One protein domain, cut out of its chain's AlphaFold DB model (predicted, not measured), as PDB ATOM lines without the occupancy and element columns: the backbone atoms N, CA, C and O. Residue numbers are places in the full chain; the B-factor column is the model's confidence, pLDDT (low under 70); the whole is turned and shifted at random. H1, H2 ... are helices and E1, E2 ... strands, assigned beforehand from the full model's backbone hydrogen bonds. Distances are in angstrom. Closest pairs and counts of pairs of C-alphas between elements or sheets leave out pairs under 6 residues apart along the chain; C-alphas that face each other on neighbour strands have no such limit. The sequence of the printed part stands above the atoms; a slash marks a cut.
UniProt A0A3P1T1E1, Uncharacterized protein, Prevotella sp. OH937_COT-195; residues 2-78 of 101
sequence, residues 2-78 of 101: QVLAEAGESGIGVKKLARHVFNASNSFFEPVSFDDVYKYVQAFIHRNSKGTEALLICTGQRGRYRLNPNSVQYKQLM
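What this domain is: This is residues 2 to 78 of the 101 residues of an uncharacterized protein of Prevotella sp. OH937_COT-195 (UniProt A0A3P1T1E1). Two helices, H2 and H3, pack at a steep angle; H3 reaches from there to a small hairpin, E1 and E2, with H1 beside E2 and H4 past the hairpin's end. The printed part has 77 residues with four named helices and two named strands, in the order H1, H2, H3, E1, E2, H4 along the chain; the class is mostly helix, with helices holding 38 and strands 7 of the 45 residues in named elements, and the two-strand sheet is antiparallel. The whole is compact, radius of gyration of the C-alphas 13.0 A, spanning 38 by 27 by 20 A.

Where its parts are: H1 is residues 2 to 6, from C-alpha 2 at (52.758, -0.020, -11.262). H2 is 14 to 25, 16.2 A; H3 is 34 to 48, 20.8 A. E1 is 56 to 58, E2 64 to 67, and H4 72 to 77, ending at C-alpha 77 (47.397, 6.170, -17.782).

How they stand to each other: H1 and H2 only just touch, with 3 pairs of C-alphas within 8 A, closest Val 3 and Leu 17, 7.2 A; H2 uses residues 17 to 20 alone. H2 and H3 touch, closest C-alphas Ala 18 and Tyr 38, 5.2 A, at a steep tilt of 62 degrees, opposite ways. In the hairpin, N 57 and O 66 are within hydrogen-bond range, 2.9 A. H4 and H3 are apart. In the four helices every O i to N i+4 pair is within hydrogen-bond range.

The domain as a whole: The C-alphas farthest apart, Phe 28 and Thr 52, are 40.3 A apart. The printed part has no cut, no link is long, and no printed residue is under 70 in pLDDT.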
ATOM      1  N   GLN A   2      51.681   0.859 -10.743       80.38
ATOM      2  CA  GLN A   2      52.758  -0.020 -11.262       80.38
ATOM      3  C   GLN A   2      52.639  -1.491 -10.839       80.38
ATOM      4  O   GLN A   2      52.584  -2.367 -11.689       80.38
ATOM      5  N   VAL A   3      52.444  -1.757  -9.545       86.12
ATOM      6  CA  VAL A   3      52.293  -3.125  -9.011       86.12
ATOM      7  C   VAL A   3      51.149  -3.916  -9.671       86.12
ATOM      8  O   VAL A   3      51.226  -5.133  -9.809       86.12
ATOM      9  N   LEU A   4      50.064  -3.244 -10.070       86.94
ATOM     10  CA  LEU A   4      48.942  -3.881 -10.767       86.94
ATOM     11  C   LEU A   4      49.241  -4.120 -12.255       86.94
ATOM     12  O   LEU A   4      48.730  -5.089 -12.808       86.94
ATOM     13  N   ALA A   5      50.053  -3.264 -12.881       85.44
ATOM     14  CA  ALA A   5      50.519  -3.448 -14.253       85.44
ATOM     15  C   ALA A   5      51.530  -4.606 -14.342       85.44
ATOM     16  O   ALA A   5      51.382  -5.487 -15.182       85.44
ATOM     17  N   GLU A   6      52.483  -4.670 -13.409       85.25
ATOM     18  CA  GLU A   6      53.484  -5.744 -13.303       85.25
ATOM     19  C   GLU A   6      52.866  -7.120 -13.019       85.25
ATOM     20  O   GLU A   6      53.394  -8.147 -13.437       85.25
ATOM     21  N   ALA A   7      51.731  -7.163 -12.315       86.62
ATOM     22  CA  ALA A   7      51.038  -8.413 -12.007       86.62
ATOM     23  C   ALA A   7      50.444  -9.113 -13.249       86.62
ATOM     24  O   ALA A   7      50.128 -10.310 -13.188       86.62
ATOM     25  N   GLY A   8      50.280  -8.377 -14.356       85.06
ATOM     26  CA  GLY A   8      49.793  -8.894 -15.631       85.06
ATOM     27  C   GLY A   8      48.462  -9.646 -15.516       85.06
ATOM     28  O   GLY A   8      47.575  -9.300 -14.732       85.06
ATOM     29  N   GLU A   9      48.320 -10.717 -16.295       86.94
ATOM     30  CA  GLU A   9      47.096 -11.529 -16.338       86.94
ATOM     31  C   GLU A   9      46.830 -12.312 -15.050       86.94
ATOM     32  O   GLU A   9      45.676 -12.549 -14.696       86.94
ATOM     33  N   SER A  10      47.885 -12.662 -14.309       87.69
ATOM     34  CA  SER A  10      47.766 -13.413 -13.053       87.69
ATOM     35  C   SER A  10      47.076 -12.604 -11.944       87.69
ATOM     36  O   SER A  10      46.544 -13.173 -10.977       87.69
ATOM     37  N   GLY A  11      47.089 -11.272 -12.071       91.56
ATOM     38  CA  GLY A  11      46.588 -10.332 -11.081       91.56
ATOM     39  C   GLY A  11      47.338 -10.398  -9.754       91.56
ATOM     40  O   GLY A  11      48.288 -11.155  -9.557       91.56
ATOM     41  N   ILE A  12      46.891  -9.602  -8.793       94.12
ATOM     42  CA  ILE A  12      47.488  -9.522  -7.463       94.12
ATOM     43  C   ILE A  12      46.420  -9.631  -6.380       94.12
ATOM     44  O   ILE A  12      45.308  -9.122  -6.508       94.12
ATOM     45  N   GLY A  13      46.762 -10.322  -5.292       94.06
ATOM     46  CA  GLY A  13      45.897 -10.421  -4.121       94.06
ATOM     47  C   GLY A  13      45.824  -9.106  -3.345       94.06
ATOM     48  O   GLY A  13      46.848  -8.443  -3.166       94.06
ATOM     49  N   VAL A  14      44.647  -8.774  -2.801       93.12
ATOM     50  CA  VAL A  14      44.405  -7.519  -2.049       93.12
ATOM     51  C   VAL A  14      45.443  -7.283  -0.947       93.12
ATOM     52  O   VAL A  14      46.012  -6.201  -0.845       93.12
ATOM     53  N   LYS A  15      45.752  -8.312  -0.150       93.88
ATOM     54  CA  LYS A  15      46.727  -8.213   0.951       93.88
ATOM     55  C   LYS A  15      48.146  -7.930   0.463       93.88
ATOM     56  O   LYS A  15      48.874  -7.183   1.111       93.88
ATOM     57  N   LYS A  16      48.539  -8.520  -0.671       93.62
ATOM     58  CA  LYS A  16      49.857  -8.283  -1.273       93.62
ATOM     59  C   LYS A  16      49.927  -6.859  -1.819       93.62
ATOM     60  O   LYS A  16      50.887  -6.158  -1.530       93.62
ATOM     61  N   LEU A  17      48.876  -6.406  -2.503       93.50
ATOM     62  CA  LEU A  17      48.770  -5.028  -2.983       93.50
ATOM     63  C   LEU A  17      48.854  -4.013  -1.835       93.50
ATOM     64  O   LEU A  17      49.672  -3.102  -1.894       93.50
ATOM     65  N   ALA A  18      48.085  -4.210  -0.762       94.75
ATOM     66  CA  ALA A  18      48.127  -3.349   0.420       94.75
ATOM     67  C   ALA A  18      49.515  -3.299   1.065       94.75
ATOM     68  O   ALA A  18      49.942  -2.247   1.521       94.75
ATOM     69  N   ARG A  19      50.253  -4.413   1.054       95.12
ATOM     70  CA  ARG A  19      51.632  -4.449   1.549       95.12
ATOM     71  C   ARG A  19      52.582  -3.619   0.701       95.12
ATOM     72  O   ARG A  19      53.414  -2.922   1.262       95.12
ATOM     73  N   HIS A  20      52.443  -3.666  -0.620       93.56
ATOM     74  CA  HIS A  20      53.232  -2.803  -1.496       93.56
ATOM     75  C   HIS A  20      52.917  -1.325  -1.265       93.56
ATOM     76  O   HIS A  20      53.843  -0.530  -1.169       93.56
ATOM     77  N   VAL A  21      51.634  -0.970  -1.132       93.00
ATOM     78  CA  VAL A  21      51.232   0.413  -0.834       93.00
ATOM     79  C   VAL A  21      51.805   0.852   0.508       93.00
ATOM     80  O   VAL A  21      52.457   1.882   0.560       93.00
ATOM     81  N   PHE A  22      51.653   0.036   1.551       93.88
ATOM     82  CA  PHE A  22      52.190   0.321   2.879       93.88
ATOM     83  C   PHE A  22      53.705   0.524   2.849       93.88
ATOM     84  O   PHE A  22      54.196   1.509   3.377       93.88
ATOM     85  N   ASN A  23      54.450  -0.364   2.188       91.75
ATOM     86  CA  ASN A  23      55.902  -0.237   2.090       91.75
ATOM     87  C   ASN A  23      56.340   1.016   1.312       91.75
ATOM     88  O   ASN A  23      57.434   1.512   1.548       91.75
ATOM     89  N   ALA A  24      55.516   1.502   0.381       89.88
ATOM     90  CA  ALA A  24      55.798   2.708  -0.392       89.88
ATOM     91  C   ALA A  24      55.368   3.998   0.329       89.88
ATOM     92  O   ALA A  24      55.985   5.037   0.120       89.88
ATOM     93  N   SER A  25      54.309   3.947   1.144       86.06
ATOM     94  CA  SER A  25      53.728   5.115   1.816       86.06
ATOM     95  C   SER A  25      54.233   5.314   3.242       86.06
ATOM     96  O   SER A  25      54.209   6.430   3.744       86.06
ATOM     97  N   ASN A  26      54.643   4.241   3.920       86.50
ATOM     98  CA  ASN A  26      55.099   4.312   5.299       86.50
ATOM     99  C   ASN A  26      56.517   4.886   5.335       86.50
ATOM    100  O   ASN A  26      57.488   4.194   5.025       86.50
ATOM    101  N   SER A  27      56.619   6.156   5.712       86.31
ATOM    102  CA  SER A  27      57.886   6.870   5.839       86.31
ATOM    103  C   SER A  27      58.161   7.219   7.300       86.31
ATOM    104  O   SER A  27      57.274   7.155   8.148       86.31
ATOM    105  N   PHE A  28      59.400   7.605   7.613       84.25
ATOM    106  CA  PHE A  28      59.765   8.010   8.974       84.25
ATOM    107  C   PHE A  28      58.967   9.230   9.470       84.25
ATOM    108  O   PHE A  28      58.647   9.316  10.651       84.25
ATOM    109  N   PHE A  29      58.631  10.158   8.570       87.12
ATOM    110  CA  PHE A  29      57.933  11.403   8.903       87.12
ATOM    111  C   PHE A  29      56.407  11.273   8.869       87.12
ATOM    112  O   PHE A  29      55.711  12.098   9.452       87.12
ATOM    113  N   GLU A  30      55.894  10.234   8.213       83.62
ATOM    114  CA  GLU A  30      54.464   9.977   8.080       83.62
ATOM    115  C   GLU A  30      54.201   8.479   8.293       83.62
ATOM    116  O   GLU A  30      54.099   7.708   7.331       83.62
ATOM    117  N   PRO A  31      54.172   8.031   9.563       85.56
ATOM    118  CA  PRO A  31      53.883   6.648   9.883       85.56
ATOM    119  C   PRO A  31      52.408   6.363   9.602       85.56
ATOM    120  O   PRO A  31      51.513   7.010  10.148       85.56
ATOM    121  N   VAL A  32      52.152   5.362   8.769       90.81
ATOM    122  CA  VAL A  32      50.793   4.937   8.411       90.81
ATOM    123  C   VAL A  32      50.543   3.564   9.016       90.81
ATOM    124  O   VAL A  32      51.454   2.741   9.076       90.81
ATOM    125  N   SER A  33      49.322   3.267   9.466       93.69
ATOM    126  CA  SER A  33      48.992   1.919   9.931       93.69
ATOM    127  C   SER A  33      48.713   0.983   8.747       93.69
ATOM    128  O   SER A  33      48.092   1.364   7.750       93.69
ATOM    129  N   PHE A  34      49.140  -0.280   8.845       94.19
ATOM    130  CA  PHE A  34      48.838  -1.265   7.800       94.19
ATOM    131  C   PHE A  34      47.328  -1.501   7.648       94.19
ATOM    132  O   PHE A  34      46.861  -1.755   6.539       94.19
ATOM    133  N   ASP A  35      46.566  -1.416   8.741       95.75
ATOM    134  CA  ASP A  35      45.116  -1.629   8.725       95.75
ATOM    135  C   ASP A  35      44.393  -0.520   7.945       95.75
ATOM    136  O   ASP A  35      43.522  -0.809   7.123       95.75
ATOM    137  N   ASP A  36      44.822   0.734   8.103       94.75
ATOM    138  CA  ASP A  36      44.264   1.862   7.352       94.75
ATOM    139  C   ASP A  36      44.598   1.761   5.863       94.75
ATOM    140  O   ASP A  36      43.715   1.926   5.016       94.75
ATOM    141  N   VAL A  37      45.838   1.385   5.524       95.12
ATOM    142  CA  VAL A  37      46.222   1.115   4.130       95.12
ATOM    143  C   VAL A  37      45.394  -0.033   3.554       95.12
ATOM    144  O   VAL A  37      44.919   0.046   2.420       95.12
ATOM    145  N   TYR A  38      45.184  -1.105   4.318       95.69
ATOM    146  CA  TYR A  38      44.403  -2.249   3.863       95.69
ATOM    147  C   TYR A  38      42.942  -1.869   3.591       95.69
ATOM    148  O   TYR A  38      42.426  -2.187   2.515       95.69
ATOM    149  N   LYS A  39      42.296  -1.122   4.499       96.19
ATOM    150  CA  LYS A  39      40.935  -0.588   4.309       96.19
ATOM    151  C   LYS A  39      40.853   0.340   3.103       96.19
ATOM    152  O   LYS A  39      39.927   0.216   2.297       96.19
ATOM    153  N   TYR A  40      41.832   1.229   2.940       95.19
ATOM    154  CA  TYR A  40      41.916   2.120   1.787       95.19
ATOM    155  C   TYR A  40      41.987   1.330   0.477       95.19
ATOM    156  O   TYR A  40      41.206   1.575  -0.444       95.19
ATOM    157  N   VAL A  41      42.863   0.324   0.403       94.69
ATOM    158  CA  VAL A  41      43.010  -0.521  -0.788       94.69
ATOM    159  C   VAL A  41      41.738  -1.327  -1.060       94.69
ATOM    160  O   VAL A  41      41.327  -1.438  -2.214       94.69
ATOM    161  N   GLN A  42      41.064  -1.848  -0.033       94.25
ATOM    162  CA  GLN A  42      39.772  -2.518  -0.208       94.25
ATOM    163  C   GLN A  42      38.709  -1.579  -0.788       94.25
ATOM    164  O   GLN A  42      38.020  -1.953  -1.740       94.25
ATOM    165  N   ALA A  43      38.594  -0.360  -0.256       94.44
ATOM    166  CA  ALA A  43      37.661   0.642  -0.761       94.44
ATOM    167  C   ALA A  43      37.992   1.047  -2.205       94.44
ATOM    168  O   ALA A  43      37.090   1.140  -3.039       94.44
ATOM    169  N   PHE A  44      39.277   1.229  -2.521       93.12
ATOM    170  CA  PHE A  44      39.747   1.502  -3.876       93.12
ATOM    171  C   PHE A  44      39.332   0.390  -4.840       93.12
ATOM    172  O   PHE A  44      38.718   0.669  -5.866       93.12
ATOM    173  N   ILE A  45      39.597  -0.872  -4.498       92.56
ATOM    174  CA  ILE A  45      39.222  -2.006  -5.345       92.56
ATOM    175  C   ILE A  45      37.707  -2.057  -5.532       92.56
ATOM    176  O   ILE A  45      37.245  -2.185  -6.657       92.56
ATOM    177  N   HIS A  46      36.932  -1.910  -4.456       91.50
ATOM    178  CA  HIS A  46      35.473  -1.983  -4.517       91.50
ATOM    179  C   HIS A  46      34.839  -0.881  -5.379       91.50
ATOM    180  O   HIS A  46      33.798  -1.106  -5.993       91.50
ATOM    181  N   ARG A  47      35.443   0.312  -5.424       91.38
ATOM    182  CA  ARG A  47      34.997   1.420  -6.285       91.38
ATOM    183  C   ARG A  47      35.358   1.183  -7.751       91.38
ATOM    184  O   ARG A  47      34.566   1.498  -8.626       91.38
ATOM    185  N   ASN A  48      36.529   0.601  -7.997       90.38
ATOM    186  CA  ASN A  48      37.128   0.491  -9.327       90.38
ATOM    187  C   ASN A  48      36.902  -0.866 -10.014       90.38
ATOM    188  O   ASN A  48      37.384  -1.060 -11.126       90.38
ATOM    189  N   SER A  49      36.192  -1.801  -9.373       89.19
ATOM    190  CA  SER A  49      35.852  -3.124  -9.924       89.19
ATOM    191  C   SER A  49      34.386  -3.277 -10.341       89.19
ATOM    192  O   SER A  49      33.961  -4.369 -10.717       89.19
ATOM    193  N   LYS A  50      33.588  -2.204 -10.255       85.06
ATOM    194  CA  LYS A  50      32.160  -2.220 -10.596       85.06
ATOM    195  C   LYS A  50      31.920  -1.725 -12.019       85.06
ATOM    196  O   LYS A  50      32.356  -0.635 -12.372       85.06
ATOM    197  N   GLY A  51      31.141  -2.490 -12.783       81.00
ATOM    198  CA  GLY A  51      30.680  -2.119 -14.122       81.00
ATOM    199  C   GLY A  51      31.552  -2.653 -15.259       81.00
ATOM    200  O   GLY A  51      32.605  -3.248 -15.044       81.00
ATOM    201  N   THR A  52      31.081  -2.453 -16.487       71.88
ATOM    202  CA  THR A  52      31.696  -2.983 -17.715       71.88
ATOM    203  C   THR A  52      32.989  -2.253 -18.090       71.88
ATOM    204  O   THR A  52      33.906  -2.861 -18.635       71.88
ATOM    205  N   GLU A  53      33.100  -0.969 -17.736       79.94
ATOM    206  CA  GLU A  53      34.293  -0.135 -17.970       79.94
ATOM    207  C   GLU A  53      35.219  -0.023 -16.749       79.94
ATOM    208  O   GLU A  53      36.131   0.809 -16.715       79.94
ATOM    209  N   ALA A  54      34.993  -0.871 -15.743       87.00
ATOM    210  CA  ALA A  54      35.773  -0.898 -14.516       87.00
ATOM    211  C   ALA A  54      37.279  -0.949 -14.803       87.00
ATOM    212  O   ALA A  54      37.737  -1.693 -15.673       87.00
ATOM    213  N   LEU A  55      38.055  -0.193 -14.028       88.88
ATOM    214  CA  LEU A  55      39.517  -0.201 -14.080       88.88
ATOM    215  C   LEU A  55      40.115  -1.556 -13.706       88.88
ATOM    216  O   LEU A  55      41.195  -1.905 -14.181       88.88
ATOM    217  N   LEU A  56      39.439  -2.298 -12.828       91.25
ATOM    218  CA  LEU A  56      39.916  -3.559 -12.279       91.25
ATOM    219  C   LEU A  56      38.967  -4.708 -12.607       91.25
ATOM    220  O   LEU A  56      37.752  -4.577 -12.483       91.25
ATOM    221  N   ILE A  57      39.537  -5.870 -12.929       90.94
ATOM    222  CA  ILE A  57      38.801  -7.119 -13.164       90.94
ATOM    223  C   ILE A  57      39.295  -8.198 -12.197       90.94
ATOM    224  O   ILE A  57      40.489  -8.288 -11.896       90.94
ATOM    225  N   CYS A  58      38.372  -9.038 -11.724       89.69
ATOM    226  CA  CYS A  58      38.686 -10.220 -10.926       89.69
ATOM    227  C   CYS A  58      39.232 -11.343 -11.826       89.69
ATOM    228  O   CYS A  58      38.607 -11.702 -12.822       89.69
ATOM    229  N   THR A  59      40.376 -11.938 -11.482       84.19
ATOM    230  CA  THR A  59      41.063 -12.944 -12.323       84.19
ATOM    231  C   THR A  59      40.513 -14.370 -12.166       84.19
ATOM    232  O   THR A  59      41.248 -15.342 -12.301       84.19
ATOM    233  N   GLY A  60      39.235 -14.520 -11.807       79.88
ATOM    234  CA  GLY A  60      38.590 -15.820 -11.550       79.88
ATOM    235  C   GLY A  60      38.943 -16.463 -10.200       79.88
ATOM    236  O   GLY A  60      38.217 -17.325  -9.716       79.88
ATOM    237  N   GLN A  61      40.008 -16.006  -9.536       84.75
ATOM    238  CA  GLN A  61      40.362 -16.402  -8.173       84.75
ATOM    239  C   GLN A  61      39.897 -15.352  -7.160       84.75
ATOM    240  O   GLN A  61      40.131 -14.151  -7.325       84.75
ATOM    241  N   ARG A  62      39.271 -15.805  -6.066       83.19
ATOM    242  CA  ARG A  62      38.709 -14.912  -5.046       83.19
ATOM    243  C   ARG A  62      39.782 -13.981  -4.473       83.19
ATOM    244  O   ARG A  62      40.783 -14.430  -3.921       83.19
ATOM    245  N   GLY A  63      39.528 -12.676  -4.546       85.56
ATOM    246  CA  GLY A  63      40.387 -11.655  -3.943       85.56
ATOM    247  C   GLY A  63      41.647 -11.315  -4.742       85.56
ATOM    248  O   GLY A  63      42.544 -10.680  -4.182       85.56
ATOM    249  N   ARG A  64      41.725 -11.712  -6.019       93.38
ATOM    250  CA  ARG A  64      42.791 -11.310  -6.942       93.38
ATOM    251  C   ARG A  64      42.248 -10.405  -8.036       93.38
ATOM    252  O   ARG A  64      41.218 -10.698  -8.637       93.38
ATOM    253  N   TYR A  65      42.963  -9.314  -8.283       93.44
ATOM    254  CA  TYR A  65      42.544  -8.267  -9.208       93.44
ATOM    255  C   TYR A  65      43.668  -7.923 -10.179       93.44
ATOM    256  O   TYR A  65      44.841  -7.939  -9.804       93.44
ATOM    257  N   ARG A  66      43.301  -7.590 -11.414       92.12
ATOM    258  CA  ARG A  66      44.201  -7.070 -12.452       92.12
ATOM    259  C   ARG A  66      43.602  -5.832 -13.105       92.12
ATOM    260  O   ARG A  66      42.406  -5.587 -12.955       92.12
ATOM    261  N   LEU A  67      44.416  -5.086 -13.847       90.81
ATOM    262  CA  LEU A  67      43.930  -3.969 -14.658       90.81
ATOM    263  C   LEU A  67      43.107  -4.472 -15.846       90.81
ATOM    264  O   LEU A  67      43.390  -5.527 -16.418       90.81
ATOM    265  N   ASN A  68      42.077  -3.709 -16.192       89.56
ATOM    266  CA  ASN A  68      41.262  -3.934 -17.370       89.56
ATOM    267  C   ASN A  68      41.928  -3.292 -18.598       89.56
ATOM    268  O   ASN A  68      41.902  -2.064 -18.705       89.56
ATOM    269  N   PRO A  69      42.457  -4.074 -19.557       83.50
ATOM    270  CA  PRO A  69      43.062  -3.514 -20.766       83.50
ATOM    271  C   PRO A  69      42.052  -2.761 -21.646       83.50
ATOM    272  O   PRO A  69      42.430  -1.894 -22.430       83.50
ATOM    273  N   ASN A  70      40.758  -3.057 -21.496       83.69
ATOM    274  CA  ASN A  70      39.694  -2.420 -22.262       83.69
ATOM    275  C   ASN A  70      39.194  -1.118 -21.623       83.69
ATOM    276  O   ASN A  70      38.473  -0.376 -22.281       83.69
ATOM    277  N   SER A  71      39.578  -0.814 -20.378       85.31
ATOM    278  CA  SER A  71      39.138   0.410 -19.704       85.31
ATOM    279  C   SER A  71      39.792   1.644 -20.326       85.31
ATOM    280  O   SER A  71      41.014   1.706 -20.482       85.31
ATOM    281  N   VAL A  72      38.980   2.660 -20.634       80.81
ATOM    282  CA  VAL A  72      39.447   3.969 -21.124       80.81
ATOM    283  C   VAL A  72      40.423   4.603 -20.131       80.81
ATOM    284  O   VAL A  72      41.470   5.113 -20.521       80.81
ATOM    285  N   GLN A  73      40.125   4.492 -18.835       79.12
ATOM    286  CA  GLN A  73      40.949   5.049 -17.763       79.12
ATOM    287  C   GLN A  73      42.320   4.357 -17.678       79.12
ATOM    288  O   GLN A  73      43.325   5.012 -17.422       79.12
ATOM    289  N   TYR A  74      42.392   3.047 -17.936       82.06
ATOM    290  CA  TYR A  74      43.674   2.338 -18.009       82.06
ATOM    291  C   TYR A  74      44.504   2.806 -19.211       82.06
ATOM    292  O   TYR A  74      45.695   3.075 -19.062       82.06
ATOM    293  N   LYS A  75      43.868   2.966 -20.378       81.00
ATOM    294  CA  LYS A  75      44.533   3.439 -21.602       81.00
ATOM    295  C   LYS A  75      45.082   4.862 -21.461       81.00
ATOM    296  O   LYS A  75      46.172   5.118 -21.945       81.00
ATOM    297  N   GLN A  76      44.377   5.758 -20.764       82.00
ATOM    298  CA  GLN A  76      44.847   7.128 -20.501       82.00
ATOM    299  C   GLN A  76      46.095   7.188 -19.610       82.00
ATOM    300  O   GLN A  76      46.882   8.123 -19.715       82.00
ATOM    301  N   LEU A  77      46.266   6.217 -18.710       77.38
ATOM    302  CA  LEU A  77      47.397   6.170 -17.782       77.38
ATOM    303  C   LEU A  77      48.643   5.506 -18.384       77.38
ATOM    304  O   LEU A  77      49.723   5.615 -17.805       77.38
ATOM    305  N   MET A  78      48.496   4.794 -19.502       73.94
ATOM    306  CA  MET A  78      49.590   4.111 -20.183       73.94
ATOM    307  C   MET A  78      50.134   4.973 -21.320       73.94
ATOM    308  O   MET A  78      49.393   5.423 -22.190       73.94
TER     309      MET A  78